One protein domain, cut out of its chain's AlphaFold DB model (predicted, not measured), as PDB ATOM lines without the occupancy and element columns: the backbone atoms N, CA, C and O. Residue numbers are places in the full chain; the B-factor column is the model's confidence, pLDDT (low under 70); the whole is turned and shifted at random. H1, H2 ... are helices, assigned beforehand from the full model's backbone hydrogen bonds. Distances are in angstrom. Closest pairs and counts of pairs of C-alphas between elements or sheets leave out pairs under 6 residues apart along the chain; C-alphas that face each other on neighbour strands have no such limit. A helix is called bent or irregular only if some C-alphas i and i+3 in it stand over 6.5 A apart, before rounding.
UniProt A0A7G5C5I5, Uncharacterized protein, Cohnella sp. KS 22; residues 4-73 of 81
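What this domain is: This is residues 4 to 73 of the 81 residues of an uncharacterized protein of Cohnella sp. KS 22 (UniProt A0A7G5C5I5). Picture an open V: the long straight helix H1 makes one arm, the printed part turns a corner in residues 38 to 42, and the short helix H2, the link of residues 50 to 56 and the helix H3 run on as the other arm. The two arms open away from the corner with empty space between them, and the helices form no shared core. You have 70 printed residues here, with three named helices in the order H1, H2, H3 and no named strand; the class is all helix, with 56 of the 70 residues in the helices. The whole is extended, with a radius of gyration of the C-alphas of 20.6 A, and its outline is flat, with spans of 51 by 49 by 22 A.

How they stand to each other: Start at residue 4 and read H1, residues 4 to 37. After it, residues 38 to 42 make a tight link of five residues to H2, residues 43 to 49. H1 and H2 are apart, with no C-alpha of the one within 8 A of the other. Read on through residues 50 to 56, a short link of seven residues, and you reach H3, residues 57 to 71. H2 and H3 are apart, and H1 and H3 are apart as well. H1 touches no helix, and the same holds for H2 and for H3. Look along the backbones of H1, H2 and H3: in each, every O i to N i+4 pair is within hydrogen-bond range. None of the three is bent.

Where its parts are: Find C-alpha 4 at (258.802, 251.777, 293.027), where H1 begins with His 4; from there H1 runs 34 residues to Val 37, with its C-alpha at (250.852, 220.769, 255.250), 49.5 A from first to last C-alpha. H2 has seven residues, from Leu 43 to Asp 49. H3 has 15 residues, from Ala 57 to Ala 71, and is 20.8 A long from first to last C-alpha; its last C-alpha, 71, is at (257.230, 265.499, 248.447).

The domain as a whole: The two C-alphas farthest apart are those of Arg 36 and Gly 73, 52.8 A from each other, while the first and last printed C-alphas, of His 4 and Gly 73, are 46.2 A apart. Residues 4 to 30, 32 to 39 and 41 to 73 stand free. The printed part has no cut, and neither link is long. In the B-factor column the mean pLDDT of the printed part is 85.0; look at residues 52 to 58 for the model's low confidence, under 70.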
ATOM      1  N   HIS A   4     259.746 251.618 294.131       93.31
ATOM      2  CA  HIS A   4     258.802 251.777 293.027       93.31
ATOM      3  C   HIS A   4     259.417 251.376 291.675       93.31
ATOM      4  O   HIS A   4     258.809 250.609 290.929       93.31
ATOM      5  N   GLU A   5     260.642 251.828 291.389       92.56
ATOM      6  CA  GLU A   5     261.388 251.436 290.183       92.56
ATOM      7  C   GLU A   5     261.650 249.925 290.138       92.56
ATOM      8  O   GLU A   5     261.462 249.301 289.095       92.56
ATOM      9  N   LEU A   6     262.028 249.310 291.265       93.44
ATOM     10  CA  LEU A   6     262.210 247.857 291.346       93.44
ATOM     11  C   LEU A   6     260.907 247.118 291.019       93.44
ATOM     12  O   LEU A   6     260.922 246.178 290.225       93.44
ATOM     13  N   ASN A   7     259.788 247.556 291.596       94.94
ATOM     14  CA  ASN A   7     258.494 246.934 291.342       94.94
ATOM     15  C   ASN A   7     258.104 247.030 289.857       94.94
ATOM     16  O   ASN A   7     257.655 246.048 289.268       94.94
ATOM     17  N   LEU A   8     258.352 248.178 289.218       95.25
ATOM     18  CA  LEU A   8     258.116 248.359 287.785       95.25
ATOM     19  C   LEU A   8     258.960 247.397 286.935       95.25
ATOM     20  O   LEU A   8     258.442 246.782 286.002       95.25
ATOM     21  N   HIS A   9     260.241 247.223 287.272       94.88
ATOM     22  CA  HIS A   9     261.114 246.276 286.579       94.88
ATOM     23  C   HIS A   9     260.661 244.823 286.748       94.88
ATOM     24  O   HIS A   9     260.694 244.067 285.776       94.88
ATOM     25  N   ILE A  10     260.202 244.438 287.943       94.94
ATOM     26  CA  ILE A  10     259.660 243.099 288.206       94.94
ATOM     27  C   ILE A  10     258.421 242.848 287.342       94.94
ATOM     28  O   ILE A  10     258.341 241.815 286.678       94.94
ATOM     29  N   HIS A  11     257.490 243.804 287.284       95.62
ATOM     30  CA  HIS A  11     256.302 243.688 286.436       95.62
ATOM     31  C   HIS A  11     256.657 243.589 284.950       95.62
ATOM     32  O   HIS A  11     256.174 242.693 284.262       95.62
ATOM     33  N   ALA A  12     257.547 244.453 284.460       95.75
ATOM     34  CA  ALA A  12     257.987 244.418 283.068       95.75
ATOM     35  C   ALA A  12     258.689 243.096 282.710       95.75
ATOM     36  O   ALA A  12     258.515 242.578 281.605       95.75
ATOM     37  N   TYR A  13     259.473 242.535 283.635       96.12
ATOM     38  CA  TYR A  13     260.111 241.234 283.453       96.12
ATOM     39  C   TYR A  13     259.086 240.096 283.412       96.12
ATOM     40  O   TYR A  13     259.162 239.250 282.522       96.12
ATOM     41  N   ALA A  14     258.112 240.095 284.326       95.56
ATOM     42  CA  ALA A  14     257.055 239.088 284.366       95.56
ATOM     43  C   ALA A  14     256.224 239.087 283.073       95.56
ATOM     44  O   ALA A  14     256.027 238.034 282.468       95.56
ATOM     45  N   GLU A  15     255.819 240.269 282.600       96.56
ATOM     46  CA  GLU A  15     255.098 240.429 281.333       96.56
ATOM     47  C   GLU A  15     255.929 239.944 280.142       96.56
ATOM     48  O   GLU A  15     255.447 239.169 279.318       96.56
ATOM     49  N   ARG A  16     257.214 240.317 280.077       95.75
ATOM     50  CA  ARG A  16     258.111 239.845 279.016       95.75
ATOM     51  C   ARG A  16     258.275 238.326 279.042       95.75
ATOM     52  O   ARG A  16     258.241 237.694 277.992       95.75
ATOM     53  N   SER A  17     258.439 237.734 280.223       95.69
ATOM     54  CA  SER A  17     258.570 236.281 280.378       95.69
ATOM     55  C   SER A  17     257.306 235.551 279.921       95.69
ATOM     56  O   SER A  17     257.389 234.486 279.301       95.69
ATOM     57  N   ARG A  18     256.134 236.122 280.207       96.06
ATOM     58  CA  ARG A  18     254.852 235.592 279.749       96.06
ATOM     59  C   ARG A  18     254.733 235.668 278.227       96.06
ATOM     60  O   ARG A  18     254.465 234.644 277.606       96.06
ATOM     61  N   GLN A  19     255.008 236.830 277.637       95.75
ATOM     62  CA  GLN A  19     254.979 237.027 276.183       95.75
ATOM     63  C   GLN A  19     255.914 236.049 275.464       95.75
ATOM     64  O   GLN A  19     255.486 235.367 274.542       95.75
ATOM     65  N   GLN A  20     257.145 235.878 275.950       95.19
ATOM     66  CA  GLN A  20     258.099 234.914 275.384       95.19
ATOM     67  C   GLN A  20     257.588 233.468 275.442       95.19
ATOM     68  O   GLN A  20     257.824 232.681 274.525       95.19
ATOM     69  N   SER A  21     256.875 233.107 276.511       94.62
ATOM     70  CA  SER A  21     256.293 231.768 276.658       94.62
ATOM     71  C   SER A  21     255.131 231.546 275.684       94.62
ATOM     72  O   SER A  21     255.051 230.500 275.037       94.62
ATOM     73  N   GLU A  22     254.252 232.542 275.543       95.31
ATOM     74  CA  GLU A  22     253.126 232.523 274.600       95.31
ATOM     75  C   GLU A  22     253.613 232.504 273.139       95.31
ATOM     76  O   GLU A  22     253.110 231.726 272.320       95.31
ATOM     77  N   GLU A  23     254.645 233.284 272.816       94.94
ATOM     78  CA  GLU A  23     255.318 233.278 271.514       94.94
ATOM     79  C   GLU A  23     255.938 231.910 271.212       94.94
ATOM     80  O   GLU A  23     255.747 231.376 270.118       94.94
ATOM     81  N   GLY A  24     256.624 231.303 272.186       95.19
ATOM     82  CA  GLY A  24     257.213 229.970 272.051       95.19
ATOM     83  C   GLY A  24     256.169 228.893 271.744       95.19
ATOM     84  O   GLY A  24     256.349 228.099 270.817       95.19
ATOM     85  N   LEU A  25     255.045 228.900 272.466       95.12
ATOM     86  CA  LEU A  25     253.912 228.000 272.214       95.12
ATOM     87  C   LEU A  25     253.305 228.216 270.825       95.12
ATOM     88  O   LEU A  25     253.052 227.253 270.097       95.12
ATOM     89  N   THR A  26     253.109 229.475 270.438       94.69
ATOM     90  CA  THR A  26     252.549 229.841 269.133       94.69
ATOM     91  C   THR A  26     253.452 229.374 267.995       94.69
ATOM     92  O   THR A  26     252.984 228.738 267.049       94.69
ATOM     93  N   LEU A  27     254.759 229.619 268.105       94.62
ATOM     94  CA  LEU A  27     255.753 229.164 267.134       94.62
ATOM     95  C   LEU A  27     255.769 227.640 267.022       94.62
ATOM     96  O   LEU A  27     255.763 227.119 265.905       94.62
ATOM     97  N   ALA A  28     255.741 226.920 268.145       92.81
ATOM     98  CA  ALA A  28     255.712 225.460 268.149       92.81
ATOM     99  C   ALA A  28     254.454 224.917 267.450       92.81
ATOM    100  O   ALA A  28     254.557 224.034 266.594       92.81
ATOM    101  N   TYR A  29     253.284 225.486 267.754       93.19
ATOM    102  CA  TYR A  29     252.019 225.109 267.125       93.19
ATOM    103  C   TYR A  29     252.037 225.347 265.609       93.19
ATOM    104  O   TYR A  29     251.755 224.432 264.832       93.19
ATOM    105  N   LEU A  30     252.423 226.551 265.174       91.75
ATOM    106  CA  LEU A  30     252.500 226.902 263.754       91.75
ATOM    107  C   LEU A  30     253.509 226.025 263.011       91.75
ATOM    108  O   LEU A  30     253.242 225.583 261.895       91.75
ATOM    109  N   THR A  31     254.642 225.724 263.643       88.12
ATOM    110  CA  THR A  31     255.674 224.851 263.079       88.12
ATOM    111  C   THR A  31     255.159 223.424 262.902       88.12
ATOM    112  O   THR A  31     255.332 222.831 261.833       88.12
ATOM    113  N   ALA A  32     254.476 222.877 263.910       88.19
ATOM    114  CA  ALA A  32     253.873 221.549 263.847       88.19
ATOM    115  C   ALA A  32     252.758 221.469 262.793       88.19
ATOM    116  O   ALA A  32     252.665 220.483 262.059       88.19
ATOM    117  N   TYR A  33     251.938 222.514 262.677       88.44
ATOM    118  CA  TYR A  33     250.935 222.624 261.622       88.44
ATOM    119  C   TYR A  33     251.587 222.673 260.236       88.44
ATOM    120  O   TYR A  33     251.218 221.899 259.353       88.44
ATOM    121  N   TRP A  34     252.614 223.509 260.056       83.69
ATOM    122  CA  TRP A  34     253.346 223.617 258.794       83.69
ATOM    123  C   TRP A  34     253.920 222.269 258.359       83.69
ATOM    124  O   TRP A  34     253.775 221.914 257.192       83.69
ATOM    125  N   GLN A  35     254.509 221.494 259.281       84.25
ATOM    126  CA  GLN A  35     255.023 220.146 258.987       84.25
ATOM    127  C   GLN A  35     253.977 219.219 258.368       84.25
ATOM    128  O   GLN A  35     254.315 218.402 257.513       84.25
ATOM    129  N   ARG A  36     252.713 219.336 258.787       83.00
ATOM    130  CA  ARG A  36     251.623 218.508 258.255       83.00
ATOM    131  C   ARG A  36     251.213 218.924 256.847       83.00
ATOM    132  O   ARG A  36     250.804 218.077 256.064       83.00
ATOM    133  N   VAL A  37     251.310 220.214 256.532       85.81
ATOM    134  CA  VAL A  37     250.852 220.769 255.250       85.81
ATOM    135  C   VAL A  37     251.952 220.735 254.186       85.81
ATOM    136  O   VAL A  37     251.661 220.552 253.005       85.81
ATOM    137  N   LYS A  38     253.223 220.910 254.572       80.88
ATOM    138  CA  LYS A  38     254.373 220.926 253.658       80.88
ATOM    139  C   LYS A  38     255.611 220.305 254.299       80.88
ATOM    140  O   LYS A  38     255.910 220.529 255.469       80.88
ATOM    141  N   ARG A  39     256.407 219.611 253.480       78.25
ATOM    142  CA  ARG A  39     257.739 219.131 253.874       78.25
ATOM    143  C   ARG A  39     258.637 220.327 254.210       78.25
ATOM    144  O   ARG A  39     258.794 221.220 253.377       78.25
ATOM    145  N   MET A  40     259.214 220.350 255.416       73.62
ATOM    146  CA  MET A  40     260.154 221.409 255.807       73.62
ATOM    147  C   MET A  40     261.369 221.423 254.877       73.62
ATOM    148  O   MET A  40     261.883 220.348 254.546       73.62
ATOM    149  N   PRO A  41     261.881 222.609 254.513       77.19
ATOM    150  CA  PRO A  41     263.235 222.719 253.994       77.19
ATOM    151  C   PRO A  41     264.248 222.278 255.058       77.19
ATOM    152  O   PRO A  41     263.979 222.347 256.256       77.19
ATOM    153  N   ASP A  42     265.433 221.858 254.620       82.75
ATOM    154  CA  ASP A  42     266.550 221.582 255.526       82.75
ATOM    155  C   ASP A  42     266.933 222.860 256.292       82.75
ATOM    156  O   ASP A  42     267.164 223.912 255.687       82.75
ATOM    157  N   LEU A  43     267.018 222.764 257.621       79.38
ATOM    158  CA  LEU A  43     267.383 223.875 258.498       79.38
ATOM    159  C   LEU A  43     268.728 224.502 258.106       79.38
ATOM    160  O   LEU A  43     268.870 225.723 258.141       79.38
ATOM    161  N   ARG A  44     269.708 223.690 257.688       79.81
ATOM    162  CA  ARG A  44     271.028 224.185 257.269       79.81
ATOM    163  C   ARG A  44     270.920 225.068 256.033       79.81
ATOM    164  O   ARG A  44     271.587 226.094 255.975       79.81
ATOM    165  N   LYS A  45     270.051 224.704 255.084       82.69
ATOM    166  CA  LYS A  45     269.790 225.514 253.887       82.69
ATOM    167  C   LYS A  45     269.109 226.829 254.255       82.69
ATOM    168  O   LYS A  45     269.573 227.875 253.836       82.69
ATOM    169  N   LEU A  46     268.093 226.792 255.121       81.56
ATOM    170  CA  LEU A  46     267.408 228.001 255.602       81.56
ATOM    171  C   LEU A  46     268.353 228.993 256.293       81.56
ATOM    172  O   LEU A  46     268.252 230.191 256.056       81.56
ATOM    173  N   ILE A  47     269.272 228.504 257.129       81.44
ATOM    174  CA  ILE A  47     270.255 229.356 257.815       81.44
ATOM    175  C   ILE A  47     271.268 229.937 256.820       81.44
ATOM    176  O   ILE A  47     271.645 231.096 256.942       81.44
ATOM    177  N   GLN A  48     271.704 229.156 255.830       82.25
ATOM    178  CA  GLN A  48     272.630 229.628 254.794       82.25
ATOM    179  C   GLN A  48     271.981 230.639 253.839       82.25
ATOM    180  O   GLN A  48     272.625 231.603 253.426       82.25
ATOM    181  N   ASP A  49     270.702 230.442 253.521       79.25
ATOM    182  CA  ASP A  49     269.909 231.336 252.678       79.25
ATOM    183  C   ASP A  49     269.432 232.584 253.438       79.25
ATOM    184  O   ASP A  49     269.048 233.583 252.818       79.25
ATOM    185  N   TYR A  50     269.492 232.569 254.776       75.81
ATOM    186  CA  TYR A  50     269.231 233.737 255.606       75.81
ATOM    187  C   TYR A  50     270.333 234.779 255.400       75.81
ATOM    188  O   TYR A  50     271.365 234.806 256.068       75.81
ATOM    189  N   ARG A  51     270.094 235.684 254.452       72.69
ATOM    190  CA  ARG A  51     270.877 236.905 254.316       72.69
ATOM    191  C   ARG A  51     270.280 237.948 255.254       72.69
ATOM    192  O   ARG A  51     269.163 238.399 254.982       72.69
ATOM    193  N   PRO A  52     270.976 238.365 256.328       67.31
ATOM    194  CA  PRO A  52     270.521 239.508 257.103       67.31
ATOM    195  C   PRO A  52     270.335 240.687 256.143       67.31
ATOM    196  O   PRO A  52     271.197 240.948 255.294       67.31
ATOM    197  N   LYS A  53     269.182 241.368 256.226       61.94
ATOM    198  CA  LYS A  53     268.942 242.604 255.469       61.94
ATOM    199  C   LYS A  53     270.156 243.508 255.676       61.94
ATOM    200  O   LYS A  53     270.587 243.702 256.812       61.94
ATOM    201  N   LYS A  54     270.745 243.987 254.575       61.66
ATOM    202  CA  LYS A  54     271.971 244.796 254.608       61.66
ATOM    203  C   LYS A  54     271.821 245.903 255.659       61.66
ATOM    204  O   LYS A  54     270.838 246.636 255.633       61.66
ATOM    205  N   GLN A  55     272.839 246.065 256.504       57.31
ATOM    206  CA  GLN A  55     272.989 247.134 257.509       57.31
ATOM    207  C   GLN A  55     272.820 248.568 256.967       57.31
ATOM    208  O   GLN A  55     272.773 249.516 257.738       57.31
ATOM    209  N   ASN A  56     272.685 248.752 255.653       55.88
ATOM    210  CA  ASN A  56     272.378 250.042 255.041       55.88
ATOM    211  C   ASN A  56     270.922 250.496 255.241       55.88
ATOM    212  O   ASN A  56     270.569 251.555 254.724       55.88
ATOM    213  N   ALA A  57     270.103 249.738 255.983       62.16
ATOM    214  CA  ALA A  57     268.719 250.086 256.293       62.16
ATOM    215  C   ALA A  57     268.581 251.513 256.846       62.16
ATOM    216  O   ALA A  57     267.657 252.211 256.456       62.16
ATOM    217  N   ASP A  58     269.532 251.994 257.651       68.50
ATOM    218  CA  ASP A  58     269.457 253.336 258.245       68.50
ATOM    219  C   ASP A  58     269.668 254.452 257.212       68.50
ATOM    220  O   ASP A  58     268.959 255.459 257.209       68.50
ATOM    221  N   LYS A  59     270.621 254.273 256.287       76.19
ATOM    222  CA  LYS A  59     270.871 255.235 255.198       76.19
ATOM    223  C   LYS A  59     269.746 255.213 254.169       76.19
ATOM    224  O   LYS A  59     269.367 256.261 253.652       76.19
ATOM    225  N   GLU A  60     269.217 254.028 253.886       78.62
ATOM    226  CA  GLU A  60     268.085 253.825 252.986       78.62
ATOM    227  C   GLU A  60     266.794 254.414 253.573       78.62
ATOM    228  O   GLU A  60     266.064 255.117 252.876       78.62
ATOM    229  N   LEU A  61     266.566 254.229 254.874       80.44
ATOM    230  CA  LEU A  61     265.455 254.823 255.611       80.44
ATOM    231  C   LEU A  61     265.571 256.347 255.650       80.44
ATOM    232  O   LEU A  61     264.600 257.043 255.366       80.44
ATOM    233  N   LEU A  62     266.762 256.884 255.931       83.75
ATOM    234  CA  LEU A  62     267.002 258.325 255.890       83.75
ATOM    235  C   LEU A  62     266.737 258.900 254.491       83.75
ATOM    236  O   LEU A  62     266.145 259.972 254.373       83.75
ATOM    237  N   ALA A  63     267.145 258.197 253.432       84.19
ATOM    238  CA  ALA A  63     266.867 258.603 252.058       84.19
ATOM    239  C   ALA A  63     265.361 258.588 251.749       84.19
ATOM    240  O   ALA A  63     264.853 259.544 251.162       84.19
ATOM    241  N   GLN A  64     264.634 257.563 252.204       82.19
ATOM    242  CA  GLN A  64     263.174 257.491 252.073       82.19
ATOM    243  C   GLN A  64     262.475 258.625 252.831       82.19
ATOM    244  O   GLN A  64     261.614 259.296 252.267       82.19
ATOM    245  N   ILE A  65     262.877 258.904 254.073       84.31
ATOM    246  CA  ILE A  65     262.313 259.995 254.881       84.31
ATOM    247  C   ILE A  65     262.574 261.352 254.216       84.31
ATOM    248  O   ILE A  65     261.670 262.182 254.144       84.31
ATOM    249  N   LYS A  66     263.782 261.580 253.678       85.19
ATOM    250  CA  LYS A  66     264.106 262.804 252.925       85.19
ATOM    251  C   LYS A  66     263.237 262.958 251.676       85.19
ATOM    252  O   LYS A  66     262.754 264.058 251.419       85.19
ATOM    253  N   ALA A  67     263.009 261.875 250.932       84.94
ATOM    254  CA  ALA A  67     262.153 261.886 249.748       84.94
ATOM    255  C   ALA A  67     260.692 262.216 250.095       84.94
ATOM    256  O   ALA A  67     260.073 263.047 249.433       84.94
ATOM    257  N   ILE A  68     260.163 261.624 251.171       85.56
ATOM    258  CA  ILE A  68     258.811 261.905 251.671       85.56
ATOM    259  C   ILE A  68     258.699 263.366 252.131       85.56
ATOM    260  O   ILE A  68     257.760 264.059 251.752       85.56
ATOM    261  N   ASN A  69     259.678 263.862 252.891       85.31
ATOM    262  CA  ASN A  69     259.706 265.243 253.375       85.31
ATOM    263  C   ASN A  69     259.703 266.262 252.216       85.31
ATOM    264  O   ASN A  69     258.939 267.227 252.233       85.31
ATOM    265  N   ALA A  70     260.491 266.005 251.167       84.81
ATOM    266  CA  ALA A  70     260.512 266.838 249.967       84.81
ATOM    267  C   ALA A  70     259.168 266.812 249.215       84.81
ATOM    268  O   ALA A  70     258.680 267.859 248.793       84.81
ATOM    269  N   ALA A  71     258.537 265.639 249.092       84.56
ATOM    270  CA  ALA A  71     257.230 265.499 248.447       84.56
ATOM    271  C   ALA A  71     256.099 266.206 249.218       84.56
ATOM    272  O   ALA A  71     255.129 266.655 248.613       84.56
ATOM    273  N   MET A  72     256.230 266.333 250.542       84.88
ATOM    274  CA  MET A  72     255.267 267.014 251.417       84.88
ATOM    275  C   MET A  72     255.564 268.514 251.607       84.88
ATOM    276  O   MET A  72     254.891 269.173 252.397       84.88
ATOM    277  N   GLY A  73     256.544 269.067 250.880       82.62
ATOM    278  CA  GLY A  73     256.854 270.501 250.877       82.62
ATOM    279  C   GLY A  73     257.636 271.000 252.097       82.62
ATOM    280  O   GLY A  73     257.614 272.196 252.387       82.62
TER     281      GLY A  73